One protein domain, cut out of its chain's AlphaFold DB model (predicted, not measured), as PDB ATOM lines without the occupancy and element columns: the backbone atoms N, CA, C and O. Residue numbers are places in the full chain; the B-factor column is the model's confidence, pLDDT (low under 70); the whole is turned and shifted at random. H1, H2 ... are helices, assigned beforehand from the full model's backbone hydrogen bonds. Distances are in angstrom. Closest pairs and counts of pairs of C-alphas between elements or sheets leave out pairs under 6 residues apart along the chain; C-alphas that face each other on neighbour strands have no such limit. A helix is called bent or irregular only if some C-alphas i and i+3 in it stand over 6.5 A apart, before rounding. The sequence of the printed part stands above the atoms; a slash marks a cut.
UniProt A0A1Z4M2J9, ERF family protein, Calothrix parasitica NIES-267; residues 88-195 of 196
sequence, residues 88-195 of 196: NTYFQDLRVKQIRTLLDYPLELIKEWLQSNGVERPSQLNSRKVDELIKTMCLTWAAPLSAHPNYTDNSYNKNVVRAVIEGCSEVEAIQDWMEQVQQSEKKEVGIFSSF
ATOM      1  N   ASN A  88     -94.744-104.455-190.612       51.84
ATOM      2  CA  ASN A  88     -94.603-103.778-191.921       51.84
ATOM      3  C   ASN A  88     -95.942-103.697-192.681       51.84
ATOM      4  O   ASN A  88     -96.315-102.638-193.184       51.84
ATOM      5  N   THR A  89     -96.709-104.787-192.662       53.00
ATOM      6  CA  THR A  89     -98.042-104.917-193.271       53.00
ATOM      7  C   THR A  89     -99.041-103.909-192.668       53.00
ATOM      8  O   THR A  89     -99.722-103.200-193.406       53.00
ATOM      9  N   TYR A  90     -99.073-103.756-191.335       59.50
ATOM     10  CA  TYR A  90     -99.935-102.791-190.632       59.50
ATOM     11  C   TYR A  90     -99.508-101.335-190.861       59.50
ATOM     12  O   TYR A  90    -100.358-100.447-190.974       59.50
ATOM     13  N   PHE A  91     -98.201-101.067-190.948       75.44
ATOM     14  CA  PHE A  91     -97.699 -99.707-191.147       75.44
ATOM     15  C   PHE A  91     -98.074 -99.136-192.515       75.44
ATOM     16  O   PHE A  91     -98.379 -97.947-192.604       75.44
ATOM     17  N   GLN A  92     -98.121 -99.958-193.567       82.25
ATOM     18  CA  GLN A  92     -98.511 -99.500-194.904       82.25
ATOM     19  C   GLN A  92     -99.997 -99.140-194.991       82.25
ATOM     20  O   GLN A  92    -100.342 -98.076-195.511       82.25
ATOM     21  N   ASP A  93    -100.875 -99.972-194.426       84.44
ATOM     22  CA  ASP A  93    -102.312 -99.684-194.381       84.44
ATOM     23  C   ASP A  93    -102.600 -98.422-193.559       84.44
ATOM     24  O   ASP A  93    -103.418 -97.586-193.956       84.44
ATOM     25  N   LEU A  94    -101.904 -98.250-192.429       86.38
ATOM     26  CA  LEU A  94    -102.039 -97.060-191.594       86.38
ATOM     27  C   LEU A  94    -101.564 -95.803-192.330       86.38
ATOM     28  O   LEU A  94    -102.269 -94.794-192.306       86.38
ATOM     29  N   ARG A  95    -100.423 -95.879-193.023       88.19
ATOM     30  CA  ARG A  95     -99.867 -94.784-193.829       88.19
ATOM     31  C   ARG A  95    -100.837 -94.362-194.935       88.19
ATOM     32  O   ARG A  95    -101.228 -93.199-194.991       88.19
ATOM     33  N   VAL A  96    -101.329 -95.301-195.750       89.88
ATOM     34  CA  VAL A  96    -102.311 -94.997-196.814       89.88
ATOM     35  C   VAL A  96    -103.615 -94.454-196.230       89.88
ATOM     36  O   VAL A  96    -104.186 -93.507-196.768       89.88
ATOM     37  N   LYS A  97    -104.078 -94.995-195.098       89.62
ATOM     38  CA  LYS A  97    -105.268 -94.489-194.404       89.62
ATOM     39  C   LYS A  97    -105.085 -93.043-193.942       89.62
ATOM     40  O   LYS A  97    -106.009 -92.260-194.144       89.62
ATOM     41  N   GLN A  98    -103.934 -92.700-193.360       90.25
ATOM     42  CA  GLN A  98    -103.607 -91.339-192.925       90.25
ATOM     43  C   GLN A  98    -103.625 -90.362-194.103       90.25
ATOM     44  O   GLN A  98    -104.340 -89.359-194.050       90.25
ATOM     45  N   ILE A  99    -102.925 -90.683-195.195       90.94
ATOM     46  CA  ILE A  99    -102.880 -89.813-196.379       90.94
ATOM     47  C   ILE A  99    -104.259 -89.688-197.032       90.94
ATOM     48  O   ILE A  99    -104.683 -88.593-197.390       90.94
ATOM     49  N   ARG A 100    -105.024 -90.782-197.117       93.06
ATOM     50  CA  ARG A 100    -106.397 -90.742-197.635       93.06
ATOM     51  C   ARG A 100    -107.280 -89.798-196.828       93.06
ATOM     52  O   ARG A 100    -108.028 -89.029-197.419       93.06
ATOM     53  N   THR A 101    -107.222 -89.878-195.496       92.06
ATOM     54  CA  THR A 101    -108.006 -88.985-194.631       92.06
ATOM     55  C   THR A 101    -107.558 -87.536-194.738       92.06
ATOM     56  O   THR A 101    -108.394 -86.649-194.637       92.06
ATOM     57  N   LEU A 102    -106.266 -87.297-194.971       90.88
ATOM     58  CA  LEU A 102    -105.721 -85.956-195.129       90.88
ATOM     59  C   LEU A 102    -106.216 -85.278-196.415       90.88
ATOM     60  O   LEU A 102    -106.598 -84.113-196.394       90.88
ATOM     61  N   LEU A 103    -106.214 -86.021-197.522       88.44
ATOM     62  CA  LEU A 103    -106.607 -85.530-198.845       88.44
ATOM     63  C   LEU A 103    -108.125 -85.554-199.084       88.44
ATOM     64  O   LEU A 103    -108.567 -85.151-200.157       88.44
ATOM     65  N   ASP A 104    -108.903 -86.092-198.137       90.25
ATOM     66  CA  ASP A 104    -110.306 -86.488-198.326       90.25
ATOM     67  C   ASP A 104    -110.513 -87.332-199.604       90.25
ATOM     68  O   ASP A 104    -111.441 -87.151-200.391       90.25
ATOM     69  N   TYR A 105    -109.575 -88.253-199.852       88.38
ATOM     70  CA  TYR A 105    -109.511 -88.986-201.113       88.38
ATOM     71  C   TYR A 105    -110.556 -90.121-201.167       88.38
ATOM     72  O   TYR A 105    -110.649 -90.919-200.216       88.38
ATOM     73  N   PRO A 106    -111.314 -90.261-202.276       90.19
ATOM     74  CA  PRO A 106    -112.326 -91.303-202.423       90.19
ATOM     75  C   PRO A 106    -111.744 -92.717-202.306       90.19
ATOM     76  O   PRO A 106    -110.785 -93.077-202.985       90.19
ATOM     77  N   LEU A 107    -112.374 -93.560-201.480       88.06
ATOM     78  CA  LEU A 107    -111.959 -94.957-201.285       88.06
ATOM     79  C   LEU A 107    -112.023 -95.786-202.575       88.06
ATOM     80  O   LEU A 107    -111.221 -96.700-202.745       88.06
ATOM     81  N   GLU A 108    -112.955 -95.472-203.474       89.38
ATOM     82  CA  GLU A 108    -113.143 -96.224-204.720       89.38
ATOM     83  C   GLU A 108    -111.941 -96.100-205.660       89.38
ATOM     84  O   GLU A 108    -111.525 -97.094-206.245       89.38
ATOM     85  N   LEU A 109    -111.305 -94.927-205.716       90.25
ATOM     86  CA  LEU A 109    -110.115 -94.717-206.542       90.25
ATOM     87  C   LEU A 109    -108.907 -95.510-206.020       90.25
ATOM     88  O   LEU A 109    -108.100 -96.009-206.799       90.25
ATOM     89  N   ILE A 110    -108.803 -95.687-204.698       89.81
ATOM     90  CA  ILE A 110    -107.776 -96.555-204.108       89.81
ATOM     91  C   ILE A 110    -108.035 -98.008-204.503       89.81
ATOM     92  O   ILE A 110    -107.105 -98.703-204.895       89.81
ATOM     93  N   LYS A 111    -109.290 -98.470-204.425       89.69
ATOM     94  CA  LYS A 111    -109.645 -99.841-204.822       89.69
ATOM     95  C   LYS A 111    -109.336-100.096-206.293       89.69
ATOM     96  O   LYS A 111    -108.766-101.133-206.603       89.69
ATOM     97  N   GLU A 112    -109.669 -99.156-207.173       92.62
ATOM     98  CA  GLU A 112    -109.366 -99.254-208.602       92.62
ATOM     99  C   GLU A 112    -107.851 -99.329-208.849       92.62
ATOM    100  O   GLU A 112    -107.374-100.219-209.555       92.62
ATOM    101  N   TRP A 113    -107.073 -98.462-208.192       93.25
ATOM    102  CA  TRP A 113    -105.613 -98.489-208.285       93.25
ATOM    103  C   TRP A 113    -105.032 -99.823-207.790       93.25
ATOM    104  O   TRP A 113    -104.175-100.412-208.452       93.25
ATOM    105  N   LEU A 114    -105.519-100.346-206.662       90.56
ATOM    106  CA  LEU A 114    -105.093-101.643-206.124       90.56
ATOM    107  C   LEU A 114    -105.432-102.792-207.087       90.56
ATOM    108  O   LEU A 114    -104.554-103.592-207.417       90.56
ATOM    109  N   GLN A 115    -106.653-102.809-207.628       90.81
ATOM    110  CA  GLN A 115    -107.095-103.801-208.613       90.81
ATOM    111  C   GLN A 115    -106.241-103.769-209.884       90.81
ATOM    112  O   GLN A 115    -105.864-104.826-210.388       90.81
ATOM    113  N   SER A 116    -105.862-102.581-210.368       89.25
ATOM    114  CA  SER A 116    -104.963-102.444-211.525       89.25
ATOM    115  C   SER A 116    -103.558-103.016-211.283       89.25
ATOM    116  O   SER A 116    -102.887-103.418-212.231       89.25
ATOM    117  N   ASN A 117    -103.129-103.106-210.018       85.62
ATOM    118  CA  ASN A 117    -101.873-103.739-209.615       85.62
ATOM    119  C   ASN A 117    -102.060-105.217-209.208       85.62
ATOM    120  O   ASN A 117    -101.092-105.858-208.803       85.62
ATOM    121  N   GLY A 118    -103.275-105.769-209.321       87.75
ATOM    122  CA  GLY A 118    -103.581-107.162-208.983       87.75
ATOM    123  C   GLY A 118    -103.571-107.466-207.482       87.75
ATOM    124  O   GLY A 118    -103.404-108.622-207.101       87.75
ATOM    125  N   VAL A 119    -103.726-106.444-206.636       88.25
ATOM    126  CA  VAL A 119    -103.738-106.566-205.171       88.25
ATOM    127  C   VAL A 119    -105.064-106.073-204.591       88.25
ATOM    128  O   VAL A 119    -105.754-105.251-205.188       88.25
ATOM    129  N   GLU A 120    -105.426-106.552-203.402       84.56
ATOM    130  CA  GLU A 120    -106.643-106.121-202.696       84.56
ATOM    131  C   GLU A 120    -106.350-105.136-201.560       84.56
ATOM    132  O   GLU A 120    -107.236-104.385-201.144       84.56
ATOM    133  N   ARG A 121    -105.119-105.143-201.030       82.75
ATOM    134  CA  ARG A 121    -104.723-104.323-199.877       82.75
ATOM    135  C   ARG A 121    -103.388-103.626-200.117       82.75
ATOM    136  O   ARG A 121    -102.488-104.254-200.674       82.75
ATOM    137  N   PRO A 122    -103.216-102.374-199.649       84.00
ATOM    138  CA  PRO A 122    -101.930-101.684-199.702       84.00
ATOM    139  C   PRO A 122    -100.802-102.480-199.058       84.00
ATOM    140  O   PRO A 122     -99.704-102.494-199.589       84.00
ATOM    141  N   SER A 123    -101.094-103.203-197.978       83.06
ATOM    142  CA  SER A 123    -100.127-104.040-197.275       83.06
ATOM    143  C   SER A 123     -99.498-105.174-198.098       83.06
ATOM    144  O   SER A 123     -98.520-105.766-197.658       83.06
ATOM    145  N   GLN A 124    -100.089-105.528-199.245       83.69
ATOM    146  CA  GLN A 124     -99.555-106.529-200.180       83.69
ATOM    147  C   GLN A 124     -98.521-105.923-201.141       83.69
ATOM    148  O   GLN A 124     -97.922-106.633-201.949       83.69
ATOM    149  N   LEU A 125     -98.334-104.603-201.095       81.81
ATOM    150  CA  LEU A 125     -97.406-103.886-201.949       81.81
ATOM    151  C   LEU A 125     -96.035-103.762-201.284       81.81
ATOM    152  O   LEU A 125     -95.873-103.743-200.066       81.81
ATOM    153  N   ASN A 126     -95.013-103.617-202.120       83.75
ATOM    154  CA  ASN A 126     -93.712-103.172-201.638       83.75
ATOM    155  C   ASN A 126     -93.740-101.661-201.334       83.75
ATOM    156  O   ASN A 126     -94.575-100.920-201.856       83.75
ATOM    157  N   SER A 127     -92.785-101.186-200.532       82.00
ATOM    158  CA  SER A 127     -92.698 -99.774-200.128       82.00
ATOM    159  C   SER A 127     -92.711 -98.802-201.311       82.00
ATOM    160  O   SER A 127     -93.446 -97.823-201.282       82.00
ATOM    161  N   ARG A 128     -91.987 -99.120-202.393       87.38
ATOM    162  CA  ARG A 128     -91.946 -98.293-203.612       87.38
ATOM    163  C   ARG A 128     -93.320 -98.149-204.266       87.38
ATOM    164  O   ARG A 128     -93.679 -97.066-204.708       87.38
ATOM    165  N   LYS A 129     -94.095 -99.230-204.326       87.62
ATOM    166  CA  LYS A 129     -95.453 -99.234-204.878       87.62
ATOM    167  C   LYS A 129     -96.428 -98.462-203.994       87.62
ATOM    168  O   LYS A 129     -97.312 -97.792-204.515       87.62
ATOM    169  N   VAL A 130     -96.244 -98.506-202.676       89.06
ATOM    170  CA  VAL A 130     -96.999 -97.647-201.750       89.06
ATOM    171  C   VAL A 130     -96.648 -96.173-201.967       89.06
ATOM    172  O   VAL A 130     -97.550 -95.340-202.005       89.06
ATOM    173  N   ASP A 131     -95.371 -95.844-202.184       89.81
ATOM    174  CA  ASP A 131     -94.946 -94.478-202.514       89.81
ATOM    175  C   ASP A 131     -95.571 -94.000-203.838       89.81
ATOM    176  O   ASP A 131     -96.036 -92.863-203.930       89.81
ATOM    177  N   GLU A 132     -95.645 -94.873-204.851       91.56
ATOM    178  CA  GLU A 132     -96.342 -94.605-206.119       91.56
ATOM    179  C   GLU A 132     -97.840 -94.341-205.912       91.56
ATOM    180  O   GLU A 132     -98.385 -93.405-206.504       91.56
ATOM    181  N   LEU A 133     -98.512 -95.127-205.064       93.00
ATOM    182  CA  LEU A 133     -99.921 -94.925-204.719       93.00
ATOM    183  C   LEU A 133    -100.132 -93.569-204.032       93.00
ATOM    184  O   LEU A 133    -100.968 -92.784-204.474       93.00
ATOM    185  N   ILE A 134     -99.346 -93.263-202.995       92.00
ATOM    186  CA  ILE A 134     -99.422 -91.991-202.259       92.00
ATOM    187  C   ILE A 134     -99.186 -90.814-203.204       92.00
ATOM    188  O   ILE A 134     -99.972 -89.866-203.224       92.00
ATOM    189  N   LYS A 135     -98.158 -90.902-204.054       92.06
ATOM    190  CA  LYS A 135     -97.891 -89.891-205.077       92.06
ATOM    191  C   LYS A 135     -99.093 -89.719-206.007       92.06
ATOM    192  O   LYS A 135     -99.518 -88.593-206.245       92.06
ATOM    193  N   THR A 136     -99.675 -90.815-206.489       92.19
ATOM    194  CA  THR A 136    -100.853 -90.785-207.371       92.19
ATOM    195  C   THR A 136    -102.038 -90.093-206.697       92.19
ATOM    196  O   THR A 136    -102.688 -89.255-207.322       92.19
ATOM    197  N   MET A 137    -102.294 -90.376-205.416       92.62
ATOM    198  CA  MET A 137    -103.353 -89.720-204.642       92.62
ATOM    199  C   MET A 137    -103.127 -88.204-204.555       92.62
ATOM    200  O   MET A 137    -104.035 -87.432-204.862       92.62
ATOM    201  N   CYS A 138    -101.909 -87.778-204.211       90.81
ATOM    202  CA  CYS A 138    -101.535 -86.365-204.104       90.81
ATOM    203  C   CYS A 138    -101.655 -85.620-205.441       90.81
ATOM    204  O   CYS A 138    -102.203 -84.519-205.494       90.81
ATOM    205  N   LEU A 139    -101.185 -86.221-206.538       89.88
ATOM    206  CA  LEU A 139    -101.289 -85.627-207.873       89.88
ATOM    207  C   LEU A 139    -102.737 -85.533-208.344       89.88
ATOM    208  O   LEU A 139    -103.128 -84.520-208.910       89.88
ATOM    209  N   THR A 140    -103.538 -86.569-208.090       90.56
ATOM    210  CA  THR A 140    -104.961 -86.582-208.456       90.56
ATOM    211  C   THR A 140    -105.725 -85.503-207.694       90.56
ATOM    212  O   THR A 140    -106.559 -84.817-208.279       90.56
ATOM    213  N   TRP A 141    -105.413 -85.310-206.409       90.69
ATOM    214  CA  TRP A 141    -105.981 -84.230-205.602       90.69
ATOM    215  C   TRP A 141    -105.604 -82.840-206.139       90.69
ATOM    216  O   TRP A 141    -106.454 -81.956-206.210       90.69
ATOM    217  N   ALA A 142    -104.349 -82.650-206.554       88.12
ATOM    218  CA  ALA A 142    -103.861 -81.370-207.065       88.12
ATOM    219  C   ALA A 142    -104.202 -81.116-208.545       88.12
ATOM    220  O   ALA A 142    -104.123 -79.976-208.991       88.12
ATOM    221  N   ALA A 143    -104.600 -82.139-209.308       86.25
ATOM    222  CA  ALA A 143    -104.948 -82.026-210.723       86.25
ATOM    223  C   ALA A 143    -105.937 -80.882-211.037       86.25
ATOM    224  O   ALA A 143    -105.621 -80.085-211.920       86.25
ATOM    225  N   PRO A 144    -107.077 -80.723-210.329       84.06
ATOM    226  CA  PRO A 144    -107.995 -79.605-210.570       84.06
ATOM    227  C   PRO A 144    -107.446 -78.231-210.154       84.06
ATOM    228  O   PRO A 144    -107.977 -77.225-210.604       84.06
ATOM    229  N   LEU A 145    -106.416 -78.187-209.302       81.06
ATOM    230  CA  LEU A 145    -105.785 -76.970-208.771       81.06
ATOM    231  C   LEU A 145    -104.524 -76.569-209.549       81.06
ATOM    232  O   LEU A 145    -103.747 -75.734-209.097       81.06
ATOM    233  N   SER A 146    -104.214 -77.258-210.645       70.50
ATOM    234  CA  SER A 146    -102.977 -77.023-211.376       70.50
ATOM    235  C   SER A 146    -103.259 -76.897-212.860       70.50
ATOM    236  O   SER A 146    -103.752 -77.826-213.495       70.50
ATOM    237  N   ALA A 147    -102.886 -75.757-213.439       69.31
ATOM    238  CA  ALA A 147    -103.026 -75.525-214.873       69.31
ATOM    239  C   ALA A 147    -102.154 -76.479-215.720       69.31
ATOM    240  O   ALA A 147    -102.451 -76.730-216.892       69.31
ATOM    241  N   HIS A 148    -101.064 -77.015-215.152       70.12
ATOM    242  CA  HIS A 148    -100.084 -77.835-215.866       70.12
ATOM    243  C   HIS A 148     -99.694 -79.108-215.085       70.12
ATOM    244  O   HIS A 148     -99.049 -78.995-214.041       70.12
ATOM    245  N   PRO A 149     -99.950 -80.320-215.625       72.88
ATOM    246  CA  PRO A 149     -99.645 -81.590-214.950       72.88
ATOM    247  C   PRO A 149     -98.177 -81.746-214.521       72.88
ATOM    248  O   PRO A 149     -97.883 -82.179-213.409       72.88
ATOM    249  N   ASN A 150     -97.240 -81.319-215.375       75.44
ATOM    250  CA  ASN A 150     -95.799 -81.450-215.120       75.44
ATOM    251  C   ASN A 150     -95.300 -80.558-213.970       75.44
ATOM    252  O   ASN A 150     -94.266 -80.843-213.361       75.44
ATOM    253  N   TYR A 151     -96.004 -79.459-213.682       79.94
ATOM    254  CA  TYR A 151     -95.637 -78.543-212.603       79.94
ATOM    255  C   TYR A 151     -95.886 -79.185-211.234       79.94
ATOM    256  O   TYR A 151     -95.025 -79.142-210.351       79.94
ATOM    257  N   THR A 152     -97.033 -79.843-211.094       81.38
ATOM    258  CA  THR A 152     -97.489 -80.497-209.865       81.38
ATOM    259  C   THR A 152     -96.573 -81.648-209.465       81.38
ATOM    260  O   THR A 152     -96.162 -81.736-208.308       81.38
ATOM    261  N   ASP A 153     -96.159 -82.459-210.438       85.62
ATOM    262  CA  ASP A 153     -95.199 -83.549-210.246       85.62
ATOM    263  C   ASP A 153     -93.844 -83.065-209.710       85.62
ATOM    264  O   ASP A 153     -93.304 -83.601-208.737       85.62
ATOM    265  N   ASN A 154     -93.289 -82.016-210.324       86.31
ATOM    266  CA  ASN A 154     -92.015 -81.442-209.898       86.31
ATOM    267  C   ASN A 154     -92.122 -80.787-208.511       86.31
ATOM    268  O   ASN A 154     -91.224 -80.928-207.682       86.31
ATOM    269  N   SER A 155     -93.236 -80.099-208.241       86.56
ATOM    270  CA  SER A 155     -93.514 -79.480-206.943       86.56
ATOM    271  C   SER A 155     -93.607 -80.522-205.825       86.56
ATOM    272  O   SER A 155     -92.995 -80.342-204.770       86.56
ATOM    273  N   TYR A 156     -94.291 -81.643-206.074       89.06
ATOM    274  CA  TYR A 156     -94.396 -82.747-205.122       89.06
ATOM    275  C   TYR A 156     -93.017 -83.318-204.771       89.06
ATOM    276  O   TYR A 156     -92.652 -83.401-203.600       89.06
ATOM    277  N   ASN A 157     -92.200 -83.644-205.777       89.00
ATOM    278  CA  ASN A 157     -90.857 -84.178-205.534       89.00
ATOM    279  C   ASN A 157     -89.968 -83.178-204.777       89.00
ATOM    280  O   ASN A 157     -89.207 -83.554-203.888       89.00
ATOM    281  N   LYS A 158     -90.064 -81.889-205.117       89.12
ATOM    282  CA  LYS A 158     -89.231 -80.845-204.515       89.12
ATOM    283  C   LYS A 158     -89.580 -80.565-203.057       89.12
ATOM    284  O   LYS A 158     -88.667 -80.275-202.290       89.12
ATOM    285  N   ASN A 159     -90.862 -80.594-202.705       87.75
ATOM    286  CA  ASN A 159     -91.331 -80.193-201.380       87.75
ATOM    287  C   ASN A 159     -91.594 -81.405-200.486       87.75
ATOM    288  O   ASN A 159     -91.043 -81.476-199.396       87.75
ATOM    289  N   VAL A 160     -92.354 -82.391-200.968       89.38
ATOM    290  CA  VAL A 160     -92.753 -83.553-200.164       89.38
ATOM    291  C   VAL A 160     -91.604 -84.545-200.032       89.38
ATOM    292  O   VAL A 160     -91.130 -84.804-198.930       89.38
ATOM    293  N   VAL A 161     -91.101 -85.071-201.154       89.00
ATOM    294  CA  VAL A 161     -90.066 -86.125-201.126       89.00
ATOM    295  C   VAL A 161     -88.784 -85.615-200.465       89.00
ATOM    296  O   VAL A 161     -88.173 -86.318-199.663       89.00
ATOM    297  N   ARG A 162     -88.396 -84.370-200.754       87.25
ATOM    298  CA  ARG A 162     -87.227 -83.746-200.133       87.25
ATOM    299  C   ARG A 162     -87.381 -83.575-198.619       87.25
ATOM    300  O   ARG A 162     -86.462 -83.953-197.901       87.25
ATOM    301  N   ALA A 163     -88.510 -83.052-198.137       85.44
ATOM    302  CA  ALA A 163     -88.729 -82.850-196.703       85.44
ATOM    303  C   ALA A 163     -88.726 -84.181-195.937       85.44
ATOM    304  O   ALA A 163     -88.145 -84.273-194.856       85.44
ATOM    305  N   VAL A 164     -89.290 -85.242-196.526       87.12
ATOM    306  CA  VAL A 164     -89.251 -86.592-195.941       87.12
ATOM    307  C   VAL A 164     -87.812 -87.113-195.828       87.12
ATOM    308  O   VAL A 164     -87.444 -87.676-194.800       87.12
ATOM    309  N   ILE A 165     -86.964 -86.886-196.839       86.25
ATOM    310  CA  ILE A 165     -85.534 -87.252-196.786       86.25
ATOM    311  C   ILE A 165     -84.783 -86.437-195.720       86.25
ATOM    312  O   ILE A 165     -83.875 -86.955-195.073       86.25
ATOM    313  N   GLU A 166     -85.165 -85.174-195.523       87.00
ATOM    314  CA  GLU A 166     -84.606 -84.283-194.497       87.00
ATOM    315  C   GLU A 166     -85.103 -84.623-193.072       87.00
ATOM    316  O   GLU A 166     -84.579 -84.084-192.096       87.00
ATOM    317  N   GLY A 167     -86.043 -85.567-192.937       83.56
ATOM    318  CA  GLY A 167     -86.514 -86.115-191.661       83.56
ATOM    319  C   GLY A 167     -87.846 -85.550-191.162       83.56
ATOM    320  O   GLY A 167     -88.234 -85.845-190.031       83.56
ATOM    321  N   CYS A 168     -88.554 -84.756-191.969       81.06
ATOM    322  CA  CYS A 168     -89.915 -84.318-191.657       81.06
ATOM    323  C   CYS A 168     -90.906 -85.482-191.777       81.06
ATOM    324  O   CYS A 168     -90.695 -86.420-192.553       81.06
ATOM    325  N   SER A 169     -92.015 -85.421-191.033       86.38
ATOM    326  CA  SER A 169     -93.062 -86.423-191.208       86.38
ATOM    327  C   SER A 169     -93.724 -86.271-192.580       86.38
ATOM    328  O   SER A 169     -93.910 -85.165-193.089       86.38
ATOM    329  N   GLU A 170     -94.093 -87.395-193.193       87.31
ATOM    330  CA  GLU A 170     -94.727 -87.392-194.516       87.31
ATOM    331  C   GLU A 170     -96.059 -86.632-194.522       87.31
ATOM    332  O   GLU A 170     -96.367 -85.926-195.479       87.31
ATOM    333  N   VAL A 171     -96.829 -86.741-193.439       89.75
ATOM    334  CA  VAL A 171     -98.120 -86.060-193.302       89.75
ATOM    335  C   VAL A 171     -97.929 -84.544-193.269       89.75
ATOM    336  O   VAL A 171     -98.618 -83.847-194.009       89.75
ATOM    337  N   GLU A 172     -96.983 -84.042-192.469       88.56
ATOM    338  CA  GLU A 172     -96.669 -82.606-192.403       88.56
ATOM    339  C   GLU A 172     -96.151 -82.098-193.752       88.56
ATOM    340  O   GLU A 172     -96.628 -81.088-194.260       88.56
ATOM    341  N   ALA A 173     -95.248 -82.844-194.395       91.00
ATOM    342  CA  ALA A 173     -94.708 -82.466-195.696       91.00
ATOM    343  C   ALA A 173     -95.801 -82.361-196.779       91.00
ATOM    344  O   ALA A 173     -95.773 -81.448-197.608       91.00
ATOM    345  N   ILE A 174     -96.777 -83.279-196.777       91.62
ATOM    346  CA  ILE A 174     -97.922 -83.233-197.698       91.62
ATOM    347  C   ILE A 174     -98.851 -82.066-197.348       91.62
ATOM    348  O   ILE A 174     -99.284 -81.369-198.259       91.62
ATOM    349  N   GLN A 175     -99.128 -81.817-196.066       90.88
ATOM    350  CA  GLN A 175     -99.939 -80.678-195.618       90.88
ATOM    351  C   GLN A 175     -99.354 -79.339-196.075       90.88
ATOM    352  O   GLN A 175    -100.053 -78.551-196.714       90.88
ATOM    353  N   ASP A 176     -98.065 -79.123-195.819       90.50
ATOM    354  CA  ASP A 176     -97.357 -77.905-196.212       90.50
ATOM    355  C   ASP A 176     -97.373 -77.724-197.734       90.50
ATOM    356  O   ASP A 176     -97.553 -76.619-198.252       90.50
ATOM    357  N   TRP A 177     -97.205 -78.819-198.477       92.75
ATOM    358  CA  TRP A 177     -97.281 -78.794-199.931       92.75
ATOM    359  C   TRP A 177     -98.694 -78.471-200.439       92.75
ATOM    360  O   TRP A 177     -98.837 -77.650-201.347       92.75
ATOM    361  N   MET A 178     -99.740 -79.054-199.847       90.00
ATOM    362  CA  MET A 178    -101.134 -78.751-200.192       90.00
ATOM    363  C   MET A 178    -101.450 -77.269-199.979       90.00
ATOM    364  O   MET A 178    -102.095 -76.650-200.828       90.00
ATOM    365  N   GLU A 179    -100.967 -76.684-198.880       89.38
ATOM    366  CA  GLU A 179    -101.150 -75.261-198.603       89.38
ATOM    367  C   GLU A 179    -100.467 -74.395-199.672       89.38
ATOM    368  O   GLU A 179    -101.075 -73.459-200.199       89.38
ATOM    369  N   GLN A 180     -99.240 -74.745-200.073       86.94
ATOM    370  CA  GLN A 180     -98.520 -74.048-201.143       86.94
ATOM    371  C   GLN A 180     -99.267 -74.103-202.484       86.94
ATOM    372  O   GLN A 180     -99.382 -73.076-203.156       86.94
ATOM    373  N   VAL A 181     -99.806 -75.269-202.861       86.50
ATOM    374  CA  VAL A 181    -100.575 -75.441-204.108       86.50
ATOM    375  C   VAL A 181    -101.845 -74.578-204.094       86.50
ATOM    376  O   VAL A 181    -102.152 -73.887-205.068       86.50
ATOM    377  N   GLN A 182    -102.552 -74.527-202.963       84.38
ATOM    378  CA  GLN A 182    -103.736 -73.673-202.808       84.38
ATOM    379  C   GLN A 182    -103.403 -72.173-202.841       84.38
ATOM    380  O   GLN A 182    -104.203 -71.365-203.321       84.38
ATOM    381  N   GLN A 183    -102.235 -71.774-202.331       82.00
ATOM    382  CA  GLN A 183    -101.772 -70.386-202.391       82.00
ATOM    383  C   GLN A 183    -101.392 -69.964-203.819       82.00
ATOM    384  O   GLN A 183    -101.665 -68.819-204.194       82.00
ATOM    385  N   SER A 184    -100.809 -70.858-204.629       75.94
ATOM    386  CA  SER A 184    -100.499 -70.556-206.035       75.94
ATOM    387  C   SER A 184    -101.753 -70.292-206.874       75.94
ATOM    388  O   SER A 184    -101.786 -69.295-207.590       75.94
ATOM    389  N   GLU A 185    -102.807 -71.091-206.699       71.75
ATOM    390  CA  GLU A 185    -104.115 -70.893-207.351       71.75
ATOM    391  C   GLU A 185    -104.728 -69.527-207.013       71.75
ATOM    392  O   GLU A 185    -105.057 -68.731-207.896       71.75
ATOM    393  N   LYS A 186    -104.805 -69.182-205.718       67.00
ATOM    394  CA  LYS A 186    -105.347 -67.881-205.275       67.00
ATOM    395  C   LYS A 186    -104.586 -66.698-205.871       67.00
ATOM    396  O   LYS A 186    -105.186 -65.657-206.143       67.00
ATOM    397  N   LYS A 187    -103.274 -66.841-206.063       64.44
ATOM    398  CA  LYS A 187    -102.434 -65.800-206.657       64.44
ATOM    399  C   LYS A 187    -102.739 -65.609-208.142       64.44
ATOM    400  O   LYS A 187    -102.804 -64.465-208.582       64.44
ATOM    401  N   GLU A 188    -102.969 -66.682-208.895       59.97
ATOM    402  CA  GLU A 188    -103.337 -66.596-210.314       59.97
ATOM    403  C   GLU A 188    -104.733 -65.987-210.511       59.97
ATOM    404  O   GLU A 188    -104.890 -65.054-211.299       59.97
ATOM    405  N   VAL A 189    -105.724 -66.411-209.719       60.25
ATOM    406  CA  VAL A 189    -107.084 -65.837-209.761       60.25
ATOM    407  C   VAL A 189    -107.088 -64.359-209.337       60.25
ATOM    408  O   VAL A 189    -107.763 -63.533-209.954       60.25
ATOM    409  N   GLY A 190    -106.288 -63.991-208.329       57.72
ATOM    410  CA  GLY A 190    -106.140 -62.605-207.877       57.72
ATOM    411  C   GLY A 190    -105.547 -61.674-208.941       57.72
ATOM    412  O   GLY A 190    -105.986 -60.531-209.072       57.72
ATOM    413  N   ILE A 191    -104.604 -62.167-209.753       59.94
ATOM    414  CA  ILE A 191    -104.040 -61.409-210.880       59.94
ATOM    415  C   ILE A 191    -105.111 -61.158-211.951       59.94
ATOM    416  O   ILE A 191    -105.204 -60.042-212.456       59.94
ATOM    417  N   PHE A 192    -105.965 -62.143-212.243       52.09
ATOM    418  CA  PHE A 192    -107.066 -61.974-213.197       52.09
ATOM    419  C   PHE A 192    -108.154 -61.003-212.707       52.09
ATOM    420  O   PHE A 192    -108.735 -60.289-213.520       52.09
ATOM    421  N   SER A 193    -108.397 -60.907-211.394       56.28
ATOM    422  CA  SER A 193    -109.375 -59.958-210.832       56.28
ATOM    423  C   SER A 193    -108.921 -58.490-210.797       56.28
ATOM    424  O   SER A 193    -109.764 -57.608-210.699       56.28
ATOM    425  N   SER A 194    -107.615 -58.211-210.908       53.75
ATOM    426  CA  SER A 194    -107.070 -56.838-210.951       53.75
ATOM    427  C   SER A 194    -107.056 -56.216-212.355       53.75
ATOM    428  O   SER A 194    -106.624 -55.076-212.512       53.75
ATOM    429  N   PHE A 195    -107.490 -56.957-213.377       50.56
ATOM    430  CA  PHE A 195    -107.492 -56.518-214.777       50.56
ATOM    431  C   PHE A 195    -108.888 -56.204-215.338       50.56
ATOM    432  O   PHE A 195    -109.016 -56.039-216.552       50.56
TER     433      PHE A 195
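This is residues 88 to 195 of the 196 residues of the protein "ERF family protein" of Calothrix parasitica NIES-267 (UniProt A0A1Z4M2J9). The long helix H5 is staggered lengthwise against H1 and H3, making a three-helix bundle in which the helices run the same way, and its free end, residues 187 to 195, sticks out as an arm. H4 slants across H3 and folds back into H5 as a helical hairpin, while H2 lies aslant near H1 and H3, on the side of H3 away from H4. The printed part has 108 residues with five named helices, H1 to H5 in chain order, and no named strand; its class is all helix. It is only just compact, close to loose, with a radius of gyration of the C-alphas of 15.2 A, and elongated, spanning 53 by 31 by 22 A.

Start at C-alpha 170, at (-94.727, -87.392, -194.516); from there H5, residues 170 to 193, runs 35.1 A to C-alpha 193 at (-109.375, -59.958, -210.832). H3, residues 127 to 145, measures 27.7 A and is irregular, with C-alphas 141 and 144 lying 7.1 A apart. H4, residues 149 to 165, measures 23.7 A and is neither bent nor irregular, but only just: C-alphas 158 and 161 are 6.3 A apart. Find C-alpha 88 at (-94.603, -103.778, -191.921), where H1, residues 88 to 102, begins its 21.2 A. H2, residues 107 to 116, measures 14.5 A.

Look first at H5 and H4, which touch and run opposite ways at a tilt of 35.3 degrees, only just steep; their closest C-alphas, of Val 160 and Ala 173, are 5.0 A apart. With residues 174 to 185 alone, H5 touches H3 at a shallow tilt of 20 degrees, the same way, closest at the C-alphas of Leu 145 and Glu 185, 6.5 A apart. With residues 171 to 175 alone, H5 touches H1, closest at the C-alphas of Ile 99 and Val 171, 6.8 A apart. H1 and H3 touch at a shallow tilt of 5 degrees, the same way, closest at the C-alphas of Val 96 and Ile 134, 6.9 A apart. H3 touches H4 with residues 135 to 143 alone, at a steep tilt of 47 degrees; the C-alphas of Leu 139 and Thr 152, their closest, are 6.7 A apart. H2 is close to H3 but not clearly touching: their closest C-alphas, of Trp 113 and Leu 133, are 7.6 A apart. H2 stands likewise to H1, its closest C-alphas those of Arg 100 and Leu 107, 7.9 A apart. H1 and H4 are apart, as are H2 and H4, and H2 and H5. In H2 and H5 every O i to N i+4 pair is within hydrogen-bond range; in H1 it is 10 of 11, in H3 13 of 15 and in H4 11 of 13.

The C-alphas farthest apart, of Asn 88 and Phe 195, are 54.1 A apart. Without residues 187 to 195, which stand free, the body spans 38 by 28 by 21 A. The printed part has no cut; the link from H2 to H3 is short, and the other links are tight. The mean pLDDT of the printed part is 83.2, and it is under 70 at residues 88 to 90, residue 147 and residues 186 to 195.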